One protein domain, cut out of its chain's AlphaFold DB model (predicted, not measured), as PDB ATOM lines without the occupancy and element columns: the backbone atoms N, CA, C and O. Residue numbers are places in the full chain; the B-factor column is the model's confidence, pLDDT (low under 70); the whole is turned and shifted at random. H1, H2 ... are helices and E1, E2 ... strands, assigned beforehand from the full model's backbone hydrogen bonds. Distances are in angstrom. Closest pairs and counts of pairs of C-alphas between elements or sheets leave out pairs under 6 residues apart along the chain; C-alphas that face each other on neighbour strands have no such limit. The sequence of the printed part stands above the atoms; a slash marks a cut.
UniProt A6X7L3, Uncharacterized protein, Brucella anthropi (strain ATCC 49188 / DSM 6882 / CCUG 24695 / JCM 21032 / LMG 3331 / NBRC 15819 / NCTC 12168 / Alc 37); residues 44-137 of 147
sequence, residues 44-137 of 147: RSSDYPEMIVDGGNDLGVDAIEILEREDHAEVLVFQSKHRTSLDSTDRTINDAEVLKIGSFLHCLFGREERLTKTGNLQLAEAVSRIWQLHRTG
ATOM      1  N   ARG A  44     134.425   2.717 353.508       92.56
ATOM      2  CA  ARG A  44     134.443   4.186 353.685       92.56
ATOM      3  C   ARG A  44     133.962   4.956 352.458       92.56
ATOM      4  O   ARG A  44     134.363   6.090 352.227       92.56
ATOM      5  N   SER A  45     133.082   4.351 351.663       90.56
ATOM      6  CA  SER A  45     132.576   4.975 350.429       90.56
ATOM      7  C   SER A  45     131.872   6.325 350.618       90.56
ATOM      8  O   SER A  45     131.837   7.124 349.682       90.56
ATOM      9  N   SER A  46     131.358   6.606 351.818       91.94
ATOM     10  CA  SER A  46     130.819   7.916 352.203       91.94
ATOM     11  C   SER A  46     131.873   9.017 352.285       91.94
ATOM     12  O   SER A  46     131.532  10.178 352.089       91.94
ATOM     13  N   ASP A  47     133.127   8.655 352.556       92.38
ATOM     14  CA  ASP A  47     134.212   9.585 352.873       92.38
ATOM     15  C   ASP A  47     134.998   9.984 351.613       92.38
ATOM     16  O   ASP A  47     135.719  10.978 351.607       92.38
ATOM     17  N   TYR A  48     134.853   9.237 350.510       93.12
ATOM     18  CA  TYR A  48     135.585   9.499 349.264       93.12
ATOM     19  C   TYR A  48     135.432  10.937 348.743       93.12
ATOM     20  O   TYR A  48     136.436  11.493 348.303       93.12
ATOM     21  N   PRO A  49     134.247  11.585 348.784       91.25
ATOM     22  CA  PRO A  49     134.124  12.985 348.379       91.25
ATOM     23  C   PRO A  49     135.027  13.944 349.166       91.25
ATOM     24  O   PRO A  49     135.437  14.957 348.609       91.25
ATOM     25  N   GLU A  50     135.328  13.636 350.431       89.25
ATOM     26  CA  GLU A  50     136.190  14.455 351.294       89.25
ATOM     27  C   GLU A  50     137.677  14.171 351.051       89.25
ATOM     28  O   GLU A  50     138.502  15.077 351.150       89.25
ATOM     29  N   MET A  51     138.019  12.934 350.676       92.06
ATOM     30  CA  MET A  51     139.389  12.541 350.319       92.06
ATOM     31  C   MET A  51     139.843  13.141 348.984       92.06
ATOM     32  O   MET A  51     141.038  13.318 348.751       92.06
ATOM     33  N   ILE A  52     138.911  13.385 348.063       91.75
ATOM     34  CA  ILE A  52     139.230  13.779 346.691       91.75
ATOM     35  C   ILE A  52     139.576  15.261 346.636       91.75
ATOM     36  O   ILE A  52     138.791  16.129 347.012       91.75
ATOM     37  N   VAL A  53     140.760  15.531 346.095       88.00
ATOM     38  CA  VAL A  53     141.323  16.871 345.938       88.00
ATOM     39  C   VAL A  53     141.529  17.231 344.463       88.00
ATOM     40  O   VAL A  53     142.185  18.224 344.183       88.00
ATOM     41  N   ASP A  54     140.971  16.466 343.521       73.56
ATOM     42  CA  ASP A  54     141.012  16.750 342.075       73.56
ATOM     43  C   ASP A  54     140.334  18.102 341.749       73.56
ATOM     44  O   ASP A  54     139.157  18.336 342.048       73.56
ATOM     45  N   GLY A  55     141.086  19.013 341.131       64.12
ATOM     46  CA  GLY A  55     140.653  20.348 340.717       64.12
ATOM     47  C   GLY A  55     141.792  21.107 340.035       64.12
ATOM     48  O   GLY A  55     142.941  20.884 340.350       64.12
ATOM     49  N   GLY A  56     141.523  22.060 339.132       55.28
ATOM     50  CA  GLY A  56     142.509  22.587 338.155       55.28
ATOM     51  C   GLY A  56     143.875  23.144 338.634       55.28
ATOM     52  O   GLY A  56     144.655  23.558 337.782       55.28
ATOM     53  N   ASN A  57     144.176  23.162 339.938       60.56
ATOM     54  CA  ASN A  57     145.459  23.521 340.562       60.56
ATOM     55  C   ASN A  57     145.955  22.482 341.601       60.56
ATOM     56  O   ASN A  57     146.748  22.808 342.478       60.56
ATOM     57  N   ASP A  58     145.487  21.244 341.513       61.06
ATOM     58  CA  ASP A  58     145.773  20.104 342.397       61.06
ATOM     59  C   ASP A  58     147.206  19.545 342.316       61.06
ATOM     60  O   ASP A  58     147.557  18.593 343.012       61.06
ATOM     61  N   LEU A  59     148.063  20.148 341.482       71.56
ATOM     62  CA  LEU A  59     149.461  19.753 341.278       71.56
ATOM     63  C   LEU A  59     149.621  18.263 340.922       71.56
ATOM     64  O   LEU A  59     150.700  17.702 341.096       71.56
ATOM     65  N   GLY A  60     148.574  17.644 340.362       81.25
ATOM     66  CA  GLY A  60     148.565  16.240 339.959       81.25
ATOM     67  C   GLY A  60     148.313  15.234 341.081       81.25
ATOM     68  O   GLY A  60     148.678  14.071 340.896       81.25
ATOM     69  N   VAL A  61     147.742  15.672 342.206       88.88
ATOM     70  CA  VAL A  61     147.211  14.809 343.266       88.88
ATOM     71  C   VAL A  61     145.697  14.711 343.110       88.88
ATOM     72  O   VAL A  61     145.022  15.728 343.053       88.88
ATOM     73  N   ASP A  62     145.161  13.495 343.096       89.94
ATOM     74  CA  ASP A  62     143.726  13.274 342.910       89.94
ATOM     75  C   ASP A  62     142.989  13.091 344.245       89.94
ATOM     76  O   ASP A  62     141.826  13.472 344.375       89.94
ATOM     77  N   ALA A  63     143.649  12.502 345.248       93.19
ATOM     78  CA  ALA A  63     143.089  12.323 346.586       93.19
ATOM     79  C   ALA A  63     144.174  12.331 347.670       93.19
ATOM     80  O   ALA A  63     145.315  11.929 347.429       93.19
ATOM     81  N   ILE A  64     143.805  12.767 348.873       93.12
ATOM     82  CA  ILE A  64     144.641  12.728 350.073       93.12
ATOM     83  C   ILE A  64     143.810  12.163 351.221       93.12
ATOM     84  O   ILE A  64     142.716  12.648 351.488       93.12
ATOM     85  N   GLU A  65     144.358  11.180 351.927       93.88
ATOM     86  CA  GLU A  65     143.791  10.672 353.176       93.88
ATOM     87  C   GLU A  65     144.828  10.759 354.298       93.88
ATOM     88  O   GLU A  65     146.007  10.465 354.098       93.88
ATOM     89  N   ILE A  66     144.388  11.168 355.488       92.19
ATOM     90  CA  ILE A  66     145.247  11.308 356.669       92.19
ATOM     91  C   ILE A  66     144.728  10.361 357.748       92.19
ATOM     92  O   ILE A  66     143.672  10.594 358.334       92.19
ATOM     93  N   LEU A  67     145.485   9.305 358.029       90.31
ATOM     94  CA  LEU A  67     145.165   8.333 359.068       90.31
ATOM     95  C   LEU A  67     145.934   8.690 360.337       90.31
ATOM     96  O   LEU A  67     147.137   8.450 360.439       90.31
ATOM     97  N   GLU A  68     145.244   9.273 361.310       85.56
ATOM     98  CA  GLU A  68     145.835   9.599 362.607       85.56
ATOM     99  C   GLU A  68     145.834   8.370 363.531       85.56
ATOM    100  O   GLU A  68     144.829   7.669 363.683       85.56
ATOM    101  N   ARG A  69     146.983   8.108 364.151       84.06
ATOM    102  CA  ARG A  69     147.195   7.149 365.241       84.06
ATOM    103  C   ARG A  69     147.596   7.920 366.501       84.06
ATOM    104  O   ARG A  69     147.759   9.136 366.471       84.06
ATOM    105  N   GLU A  70     147.732   7.219 367.625       79.12
ATOM    106  CA  GLU A  70     148.028   7.855 368.919       79.12
ATOM    107  C   GLU A  70     149.369   8.612 368.933       79.12
ATOM    108  O   GLU A  70     149.486   9.641 369.593       79.12
ATOM    109  N   ASP A  71     150.371   8.120 368.201       81.94
ATOM    110  CA  ASP A  71     151.752   8.617 368.215       81.94
ATOM    111  C   ASP A  71     152.286   9.043 366.838       81.94
ATOM    112  O   ASP A  71     153.337   9.684 366.752       81.94
ATOM    113  N   HIS A  72     151.578   8.715 365.759       81.56
ATOM    114  CA  HIS A  72     151.953   9.086 364.401       81.56
ATOM    115  C   HIS A  72     150.729   9.315 363.507       81.56
ATOM    116  O   HIS A  72     149.617   8.906 363.827       81.56
ATOM    117  N   ALA A  73     150.930   9.941 362.353       86.69
ATOM    118  CA  ALA A  73     149.933  10.073 361.306       86.69
ATOM    119  C   ALA A  73     150.513   9.588 359.977       86.69
ATOM    120  O   ALA A  73     151.636   9.947 359.612       86.69
ATOM    121  N   GLU A  74     149.733   8.793 359.253       90.00
ATOM    122  CA  GLU A  74     150.049   8.349 357.899       90.00
ATOM    123  C   GLU A  74     149.325   9.248 356.897       90.00
ATOM    124  O   GLU A  74     148.116   9.458 356.992       90.00
ATOM    125  N   VAL A  75     150.066   9.787 355.928       90.75
ATOM    126  CA  VAL A  75     149.513  10.620 354.857       90.75
ATOM    127  C   VAL A  75     149.569   9.826 353.560       90.75
ATOM    128  O   VAL A  75     150.646   9.567 353.026       90.75
ATOM    129  N   LEU A  76     148.402   9.449 353.054       92.06
ATOM    130  CA  LEU A  76     148.236   8.706 351.814       92.06
ATOM    131  C   LEU A  76     147.899   9.694 350.701       92.06
ATOM    132  O   LEU A  76     146.892  10.395 350.768       92.06
ATOM    133  N   VAL A  77     148.755   9.757 349.685       91.38
ATOM    134  CA  VAL A  77     148.598  10.648 348.530       91.38
ATOM    135  C   VAL A  77     148.366   9.789 347.299       91.38
ATOM    136  O   VAL A  77     149.196   8.945 346.962       91.38
ATOM    137  N   PHE A  78     147.249  10.011 346.619       91.00
ATOM    138  CA  PHE A  78     146.853   9.237 345.454       91.00
ATOM    139  C   PHE A  78     146.950  10.082 344.190       91.00
ATOM    140  O   PHE A  78     146.445  11.201 344.124       91.00
ATOM    141  N   GLN A  79     147.550   9.495 343.160       89.25
ATOM    142  CA  GLN A  79     147.405   9.919 341.777       89.25
ATOM    143  C   GLN A  79     146.895   8.715 340.992       89.25
ATOM    144  O   GLN A  79     147.429   7.610 341.094       89.25
ATOM    145  N   SER A  80     145.860   8.930 340.205       88.56
ATOM    146  CA  SER A  80     145.213   7.930 339.382       88.56
ATOM    147  C   SER A  80     145.192   8.397 337.934       88.56
ATOM    148  O   SER A  80     145.212   9.584 337.610       88.56
ATOM    149  N   LYS A  81     145.171   7.439 337.012       86.50
ATOM    150  CA  LYS A  81     145.033   7.755 335.597       86.50
ATOM    151  C   LYS A  81     144.157   6.733 334.909       86.50
ATOM    152  O   LYS A  81     144.598   5.636 334.581       86.50
ATOM    153  N   HIS A  82     142.917   7.130 334.651       88.50
ATOM    154  CA  HIS A  82     142.009   6.355 333.817       88.50
ATOM    155  C   HIS A  82     142.357   6.565 332.340       88.50
ATOM    156  O   HIS A  82     142.479   7.696 331.861       88.50
ATOM    157  N   ARG A  83     142.571   5.466 331.618       87.44
ATOM    158  CA  ARG A  83     142.768   5.465 330.165       87.44
ATOM    159  C   ARG A  83     141.407   5.323 329.492       87.44
ATOM    160  O   ARG A  83     140.550   4.625 330.008       87.44
ATOM    161  N   THR A  84     141.220   5.963 328.339       85.38
ATOM    162  CA  THR A  84     139.938   5.949 327.605       85.38
ATOM    163  C   THR A  84     139.927   4.983 326.420       85.38
ATOM    164  O   THR A  84     138.902   4.833 325.763       85.38
ATOM    165  N   SER A  85     141.061   4.348 326.112       86.00
ATOM    166  CA  SER A  85     141.155   3.302 325.090       86.00
ATOM    167  C   SER A  85     142.185   2.239 325.463       86.00
ATOM    168  O   SER A  85     143.220   2.558 326.058       86.00
ATOM    169  N   LEU A  86     141.928   0.998 325.038       83.81
ATOM    170  CA  LEU A  86     142.838  -0.138 325.194       83.81
ATOM    171  C   LEU A  86     144.233   0.169 324.628       83.81
ATOM    172  O   LEU A  86     145.228  -0.012 325.322       83.81
ATOM    173  N   ASP A  87     144.297   0.768 323.436       82.38
ATOM    174  CA  ASP A  87     145.543   1.167 322.754       82.38
ATOM    175  C   ASP A  87     146.341   2.268 323.476       82.38
ATOM    176  O   ASP A  87     147.363   2.734 322.982       82.38
ATOM    177  N   SER A  88     145.839   2.780 324.601       80.75
ATOM    178  CA  SER A  88     146.540   3.762 325.432       80.75
ATOM    179  C   SER A  88     146.991   3.203 326.780       80.75
ATOM    180  O   SER A  88     147.590   3.940 327.567       80.75
ATOM    181  N   THR A  89     146.700   1.929 327.054       74.88
ATOM    182  CA  THR A  89     147.078   1.227 328.293       74.88
ATOM    183  C   THR A  89     148.536   0.781 328.305       74.88
ATOM    184  O   THR A  89     149.125   0.640 329.372       74.88
ATOM    185  N   ASP A  90     149.138   0.628 327.128       69.62
ATOM    186  CA  ASP A  90     150.564   0.366 326.928       69.62
ATOM    187  C   ASP A  90     151.437   1.600 327.211       69.62
ATOM    188  O   ASP A  90     152.636   1.480 327.471       69.62
ATOM    189  N   ARG A  91     150.836   2.798 327.202       70.50
ATOM    190  CA  ARG A  91     151.515   4.042 327.554       70.50
ATOM    191  C   ARG A  91     151.865   4.016 329.031       70.50
ATOM    192  O   ARG A  91     150.996   4.171 329.897       70.50
ATOM    193  N   THR A  92     153.159   3.927 329.300       66.25
ATOM    194  CA  THR A  92     153.732   4.104 330.630       66.25
ATOM    195  C   THR A  92     153.237   5.407 331.261       66.25
ATOM    196  O   THR A  92     153.005   6.406 330.567       66.25
ATOM    197  N   ILE A  93     153.078   5.401 332.588       72.06
ATOM    198  CA  ILE A  93     153.076   6.646 333.361       72.06
ATOM    199  C   ILE A  93     154.417   7.310 333.048       72.06
ATOM    200  O   ILE A  93     155.466   6.695 333.235       72.06
ATOM    201  N   ASN A  94     154.378   8.491 332.438       75.25
ATOM    202  CA  ASN A  94     155.602   9.152 332.000       75.25
ATOM    203  C   ASN A  94     156.286   9.849 333.184       75.25
ATOM    204  O   ASN A  94     155.651  10.152 334.194       75.25
ATOM    205  N   ASP A  95     157.574  10.153 333.041       78.56
ATOM    206  CA  ASP A  95     158.346  10.826 334.093       78.56
ATOM    207  C   ASP A  95     157.686  12.140 334.529       78.56
ATOM    208  O   ASP A  95     157.690  12.484 335.707       78.56
ATOM    209  N   ALA A  96     157.046  12.852 333.599       79.25
ATOM    210  CA  ALA A  96     156.329  14.087 333.895       79.25
ATOM    211  C   ALA A  96     155.148  13.884 334.861       79.25
ATOM    212  O   ALA A  96     154.857  14.777 335.648       79.25
ATOM    213  N   GLU A  97     154.467  12.738 334.824       79.38
ATOM    214  CA  GLU A  97     153.384  12.391 335.752       79.38
ATOM    215  C   GLU A  97     153.913  12.069 337.145       79.38
ATOM    216  O   GLU A  97     153.374  12.582 338.125       79.38
ATOM    217  N   VAL A  98     155.022  11.336 337.228       81.25
ATOM    218  CA  VAL A  98     155.699  11.036 338.501       81.25
ATOM    219  C   VAL A  98     156.262  12.311 339.139       81.25
ATOM    220  O   VAL A  98     156.124  12.535 340.344       81.25
ATOM    221  N   LEU A  99     156.845  13.200 338.330       85.44
ATOM    222  CA  LEU A  99     157.396  14.476 338.789       85.44
ATOM    223  C   LEU A  99     156.337  15.401 339.397       85.44
ATOM    224  O   LEU A  99     156.692  16.240 340.221       85.44
ATOM    225  N   LYS A 100     155.051  15.251 339.053       85.00
ATOM    226  CA  LYS A 100     153.968  16.016 339.691       85.00
ATOM    227  C   LYS A 100     153.848  15.690 341.176       85.00
ATOM    228  O   LYS A 100     153.843  16.607 341.991       85.00
ATOM    229  N   ILE A 101     153.867  14.403 341.531       85.75
ATOM    230  CA  ILE A 101     153.851  13.966 342.935       85.75
ATOM    231  C   ILE A 101     155.111  14.461 343.648       85.75
ATOM    232  O   ILE A 101     155.025  15.035 344.731       85.75
ATOM    233  N   GLY A 102     156.284  14.307 343.025       86.69
ATOM    234  CA  GLY A 102     157.542  14.803 343.593       86.69
ATOM    235  C   GLY A 102     157.529  16.316 343.833       86.69
ATOM    236  O   GLY A 102     157.929  16.783 344.899       86.69
ATOM    237  N   SER A 103     157.004  17.085 342.876       87.75
ATOM    238  CA  SER A 103     156.799  18.528 343.012       87.75
ATOM    239  C   SER A 103     155.830  18.845 344.148       87.75
ATOM    240  O   SER A 103     156.118  19.732 344.945       87.75
ATOM    241  N   PHE A 104     154.700  18.144 344.247       89.56
ATOM    242  CA  PHE A 104     153.745  18.335 345.336       89.56
ATOM    243  C   PHE A 104     154.398  18.097 346.703       89.56
ATOM    244  O   PHE A 104     154.307  18.955 347.579       89.56
ATOM    245  N   LEU A 105     155.124  16.986 346.866       89.44
ATOM    246  CA  LEU A 105     155.840  16.670 348.104       89.44
ATOM    247  C   LEU A 105     156.890  17.736 348.438       89.44
ATOM    248  O   LEU A 105     156.974  18.173 349.585       89.44
ATOM    249  N   HIS A 106     157.648  18.211 347.445       89.44
ATOM    250  CA  HIS A 106     158.597  19.305 347.642       89.44
ATOM    251  C   HIS A 106     157.900  20.567 348.166       89.44
ATOM    252  O   HIS A 106     158.361  21.169 349.134       89.44
ATOM    253  N   CYS A 107     156.765  20.951 347.579       88.75
ATOM    254  CA  CYS A 107     155.984  22.100 348.040       88.75
ATOM    255  C   CYS A 107     155.423  21.899 349.449       88.75
ATOM    256  O   CYS A 107     155.411  22.836 350.251       88.75
ATOM    257  N   LEU A 108     154.962  20.681 349.744       90.25
ATOM    258  CA  LEU A 108     154.383  20.308 351.027       90.25
ATOM    259  C   LEU A 108     155.429  20.439 352.137       90.25
ATOM    260  O   LEU A 108     155.174  21.107 353.140       90.25
ATOM    261  N   PHE A 109     156.624  19.880 351.944       87.56
ATOM    262  CA  PHE A 109     157.719  19.989 352.912       87.56
ATOM    263  C   PHE A 109     158.342  21.388 352.950       87.56
ATOM    264  O   PHE A 109     158.709  21.867 354.023       87.56
ATOM    265  N   GLY A 110     158.392  22.080 351.810       88.44
ATOM    266  CA  GLY A 110     158.829  23.474 351.703       88.44
ATOM    267  C   GLY A 110     157.852  24.489 352.305       88.44
ATOM    268  O   GLY A 110     158.176  25.674 352.366       88.44
ATOM    269  N   ARG A 111     156.671  24.042 352.762       87.00
ATOM    270  CA  ARG A 111     155.586  24.876 353.304       87.00
ATOM    271  C   ARG A 111     155.197  26.028 352.381       87.00
ATOM    272  O   ARG A 111     154.971  27.156 352.820       87.00
ATOM    273  N   GLU A 112     155.142  25.751 351.085       87.25
ATOM    274  CA  GLU A 112     154.859  26.781 350.095       87.25
ATOM    275  C   GLU A 112     153.394  27.240 350.182       87.25
ATOM    276  O   GLU A 112     152.467  26.465 349.941       87.25
ATOM    277  N   GLU A 113     153.171  28.529 350.458       84.69
ATOM    278  CA  GLU A 113     151.829  29.108 350.659       84.69
ATOM    279  C   GLU A 113     150.872  28.892 349.479       84.69
ATOM    280  O   GLU A 113     149.650  28.923 349.653       84.69
ATOM    281  N   ARG A 114     151.409  28.662 348.272       84.38
ATOM    282  CA  ARG A 114     150.602  28.381 347.080       84.38
ATOM    283  C   ARG A 114     149.703  27.158 347.245       84.38
ATOM    284  O   ARG A 114     148.640  27.162 346.647       84.38
ATOM    285  N   LEU A 115     150.079  26.176 348.074       83.31
ATOM    286  CA  LEU A 115     149.257  24.992 348.359       83.31
ATOM    287  C   LEU A 115     147.978  25.333 349.133       83.31
ATOM    288  O   LEU A 115     146.925  24.753 348.891       83.31
ATOM    289  N   THR A 116     148.052  26.318 350.026       83.75
ATOM    290  CA  THR A 116     146.904  26.795 350.816       83.75
ATOM    291  C   THR A 116     146.126  27.921 350.143       83.75
ATOM    292  O   THR A 116     144.995  28.201 350.517       83.75
ATOM    293  N   LYS A 117     146.728  28.581 349.147       82.19
ATOM    294  CA  LYS A 117     146.110  29.660 348.358       82.19
ATOM    295  C   LYS A 117     145.510  29.158 347.041       82.19
ATOM    296  O   LYS A 117     145.196  29.966 346.166       82.19
ATOM    297  N   THR A 118     145.378  27.843 346.866       74.38
ATOM    298  CA  THR A 118     144.685  27.285 345.701       74.38
ATOM    299  C   THR A 118     143.182  27.559 345.800       74.38
ATOM    300  O   THR A 118     142.634  27.741 346.884       74.38
ATOM    301  N   GLY A 119     142.483  27.562 344.661       70.69
ATOM    302  CA  GLY A 119     141.014  27.573 344.640       70.69
ATOM    303  C   GLY A 119     140.383  26.235 345.046       70.69
ATOM    304  O   GLY A 119     139.180  26.067 344.872       70.69
ATOM    305  N   ASN A 120     141.185  25.279 345.523       84.31
ATOM    306  CA  ASN A 120     140.767  23.938 345.898       84.31
ATOM    307  C   ASN A 120     140.778  23.819 347.427       84.31
ATOM    308  O   ASN A 120     141.837  23.702 348.047       84.31
ATOM    309  N   LEU A 121     139.591  23.908 348.027       85.94
ATOM    310  CA  LEU A 121     139.445  23.967 349.479       85.94
ATOM    311  C   LEU A 121     139.886  22.657 350.143       85.94
ATOM    312  O   LEU A 121     140.620  22.706 351.124       85.94
ATOM    313  N   GLN A 122     139.522  21.510 349.567       88.69
ATOM    314  CA  GLN A 122     139.872  20.184 350.082       88.69
ATOM    315  C   GLN A 122     141.391  19.997 350.139       88.69
ATOM    316  O   GLN A 122     141.939  19.572 351.157       88.69
ATOM    317  N   LEU A 123     142.095  20.402 349.076       89.00
ATOM    318  CA  LEU A 123     143.556  20.378 349.060       89.00
ATOM    319  C   LEU A 123     144.148  21.275 350.153       89.00
ATOM    320  O   LEU A 123     145.057  20.861 350.874       89.00
ATOM    321  N   ALA A 124     143.646  22.505 350.277       89.88
ATOM    322  CA  ALA A 124     144.145  23.468 351.251       89.88
ATOM    323  C   ALA A 124     143.923  22.996 352.699       89.88
ATOM    324  O   ALA A 124     144.810  23.169 353.542       89.88
ATOM    325  N   GLU A 125     142.776  22.379 352.987       90.56
ATOM    326  CA  GLU A 125     142.443  21.793 354.288       90.56
ATOM    327  C   GLU A 125     143.346  20.599 354.616       90.56
ATOM    328  O   GLU A 125     143.965  20.581 355.685       90.56
ATOM    329  N   ALA A 126     143.512  19.658 353.680       91.12
ATOM    330  CA  ALA A 126     144.399  18.509 353.849       91.12
ATOM    331  C   ALA A 126     145.852  18.946 354.105       91.12
ATOM    332  O   ALA A 126     146.479  18.512 355.073       91.12
ATOM    333  N   VAL A 127     146.377  19.877 353.301       91.50
ATOM    334  CA  VAL A 127     147.732  20.431 353.472       91.50
ATOM    335  C   VAL A 127     147.888  21.125 354.827       91.50
ATOM    336  O   VAL A 127     148.879  20.908 355.530       91.50
ATOM    337  N   SER A 128     146.903  21.931 355.227       91.75
ATOM    338  CA  SER A 128     146.930  22.630 356.515       91.75
ATOM    339  C   SER A 128     146.960  21.650 357.685       91.75
ATOM    340  O   SER A 128     147.740  21.844 358.624       91.75
ATOM    341  N   ARG A 129     146.175  20.568 357.601       90.81
ATOM    342  CA  ARG A 129     146.146  19.492 358.597       90.81
ATOM    343  C   ARG A 129     147.483  18.761 358.677       90.81
ATOM    344  O   ARG A 129     148.017  18.615 359.774       90.81
ATOM    345  N   ILE A 130     148.093  18.414 357.542       91.25
ATOM    346  CA  ILE A 130     149.439  17.810 357.500       91.25
ATOM    347  C   ILE A 130     150.466  18.721 358.189       91.25
ATOM    348  O   ILE A 130     151.246  18.276 359.032       91.25
ATOM    349  N   TRP A 131     150.458  20.023 357.891       91.94
ATOM    350  CA  TRP A 131     151.378  20.977 358.520       91.94
ATOM    351  C   TRP A 131     151.125  21.193 360.008       91.94
ATOM    352  O   TRP A 131     152.048  21.581 360.733       91.94
ATOM    353  N   GLN A 132     149.889  21.018 360.468       89.94
ATOM    354  CA  GLN A 132     149.556  21.051 361.886       89.94
ATOM    355  C   GLN A 132     150.100  19.808 362.593       89.94
ATOM    356  O   GLN A 132     150.818  19.964 363.578       89.94
ATOM    357  N   LEU A 133     149.860  18.614 362.046       86.69
ATOM    358  CA  LEU A 133     150.359  17.343 362.587       86.69
ATOM    359  C   LEU A 133     151.893  17.301 362.641       86.69
ATOM    360  O   LEU A 133     152.485  16.888 363.640       86.69
ATOM    361  N   HIS A 134     152.559  17.838 361.615       84.69
ATOM    362  CA  HIS A 134     154.013  17.990 361.626       84.69
ATOM    363  C   HIS A 134     154.492  18.976 362.702       84.69
ATOM    364  O   HIS A 134     155.583  18.824 363.251       84.69
ATOM    365  N   ARG A 135     153.728  20.032 363.007       84.25
ATOM    366  CA  ARG A 135     154.091  20.989 364.068       84.25
ATOM    367  C   ARG A 135     153.916  20.406 365.466       84.25
ATOM    368  O   ARG A 135     154.693  20.760 366.344       84.25
ATOM    369  N   THR A 136     152.928  19.539 365.670       82.12
ATOM    370  CA  THR A 136     152.668  18.886 366.961       82.12
ATOM    371  C   THR A 136     153.576  17.685 367.222       82.12
ATOM    372  O   THR A 136     153.532  17.131 368.315       82.12
ATOM    373  N   GLY A 137     154.425  17.304 366.261       70.12
ATOM    374  CA  GLY A 137     155.354  16.179 366.396       70.12
ATOM    375  C   GLY A 137     154.699  14.810 366.203       70.12
ATOM    376  O   GLY A 137     155.315  13.805 366.531       70.12
TER     377      GLY A 137
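Overview. This is residues 44 to 137 of the 147 residues of an uncharacterized protein of Brucella anthropi (strain ATCC 49188 / DSM 6882 / CCUG 24695 / JCM 21032 / LMG 3331 / NBRC 15819 / NCTC 12168 / Alc 37) (UniProt A6X7L3). A two-stranded hairpin of E1 and E2 has the long helix H3 over one face and its other face bare, while a second long helix, H2, sits at a steep tilt to H3 and the short H1 lies near the start of E1. From the end of E2 a long loop runs out and turns back to H2, and its residues 84 to 90 stick out and lengthen the whole. The printed part has 94 residues, with three named helices and two named strands in the order H1, E1, E2, H2, H3; the sheet's order is E1 - E2, antiparallel, and the class is mixed, helices and strands. The whole is only just compact, close to loose, with a radius of gyration of the C-alphas of 14.6 A, and it is elongated, spanning 48 by 30 by 25 A.

Along the chain. H1 is residues 48 to 51, 5.0 A from first to last C-alpha, beginning with C-alpha 48 at (135.585, 9.499, 349.264). E1, residues 63 to 68, measures 16.5 A, and E2, residues 73 to 78, measures 16.2 A. C-alpha 78 stands at (146.853, 9.237, 345.454). H2 is residues 95 to 109 and measures 20.9 A. H3, residues 121 to 136, measures 22.5 A and ends with C-alpha 136 at (152.668, 18.886, 366.961).

Arrangement. E1 and E2 form an antiparallel hairpin, with 167 degrees between their directions. Across it N 65 and O 76 are within hydrogen-bond range at 2.9 A, and N 76 and O 65 at 2.8 A. The closest C-alphas of E1 and H3 are those of Ile 64 and Ala 126, 6.9 A apart. Those of E2 and H3 are Ala 73 and Leu 133, 7.4 A apart. H2 and H3 are close but not clearly touching, the C-alphas of Leu 108 and Val 127 coming closest at 7.1 A. Their lines stand at a steep tilt of 52 degrees, and they run the same way. H1 and H3 are also close but not clearly touching, at 6.9 A between the closest C-alphas, Glu 50 and Gln 122. The closest C-alphas of H1 and E1 are those of Met 51 and Ala 63, 5.3 A apart. H1 is apart from E2 and from H2, and E1 is apart from H2. Every O i to N i+4 pair is within hydrogen-bond range in H3, and 10 of 11 are in H2; H1 is too short for such a pair.

Size, cuts and confidence. The two C-alphas farthest apart are those of Asp 87 and Thr 136, 48.2 A. The printed part has no cut. The links from H1 to E1, from E2 to H2 and from H2 to H3 are long, and that from E1 to E2 is tight. Residues 79 to 94 hold no named element. The mean pLDDT of the printed part is 84.6; residues 55 to 58, 90 and 92 are under 70.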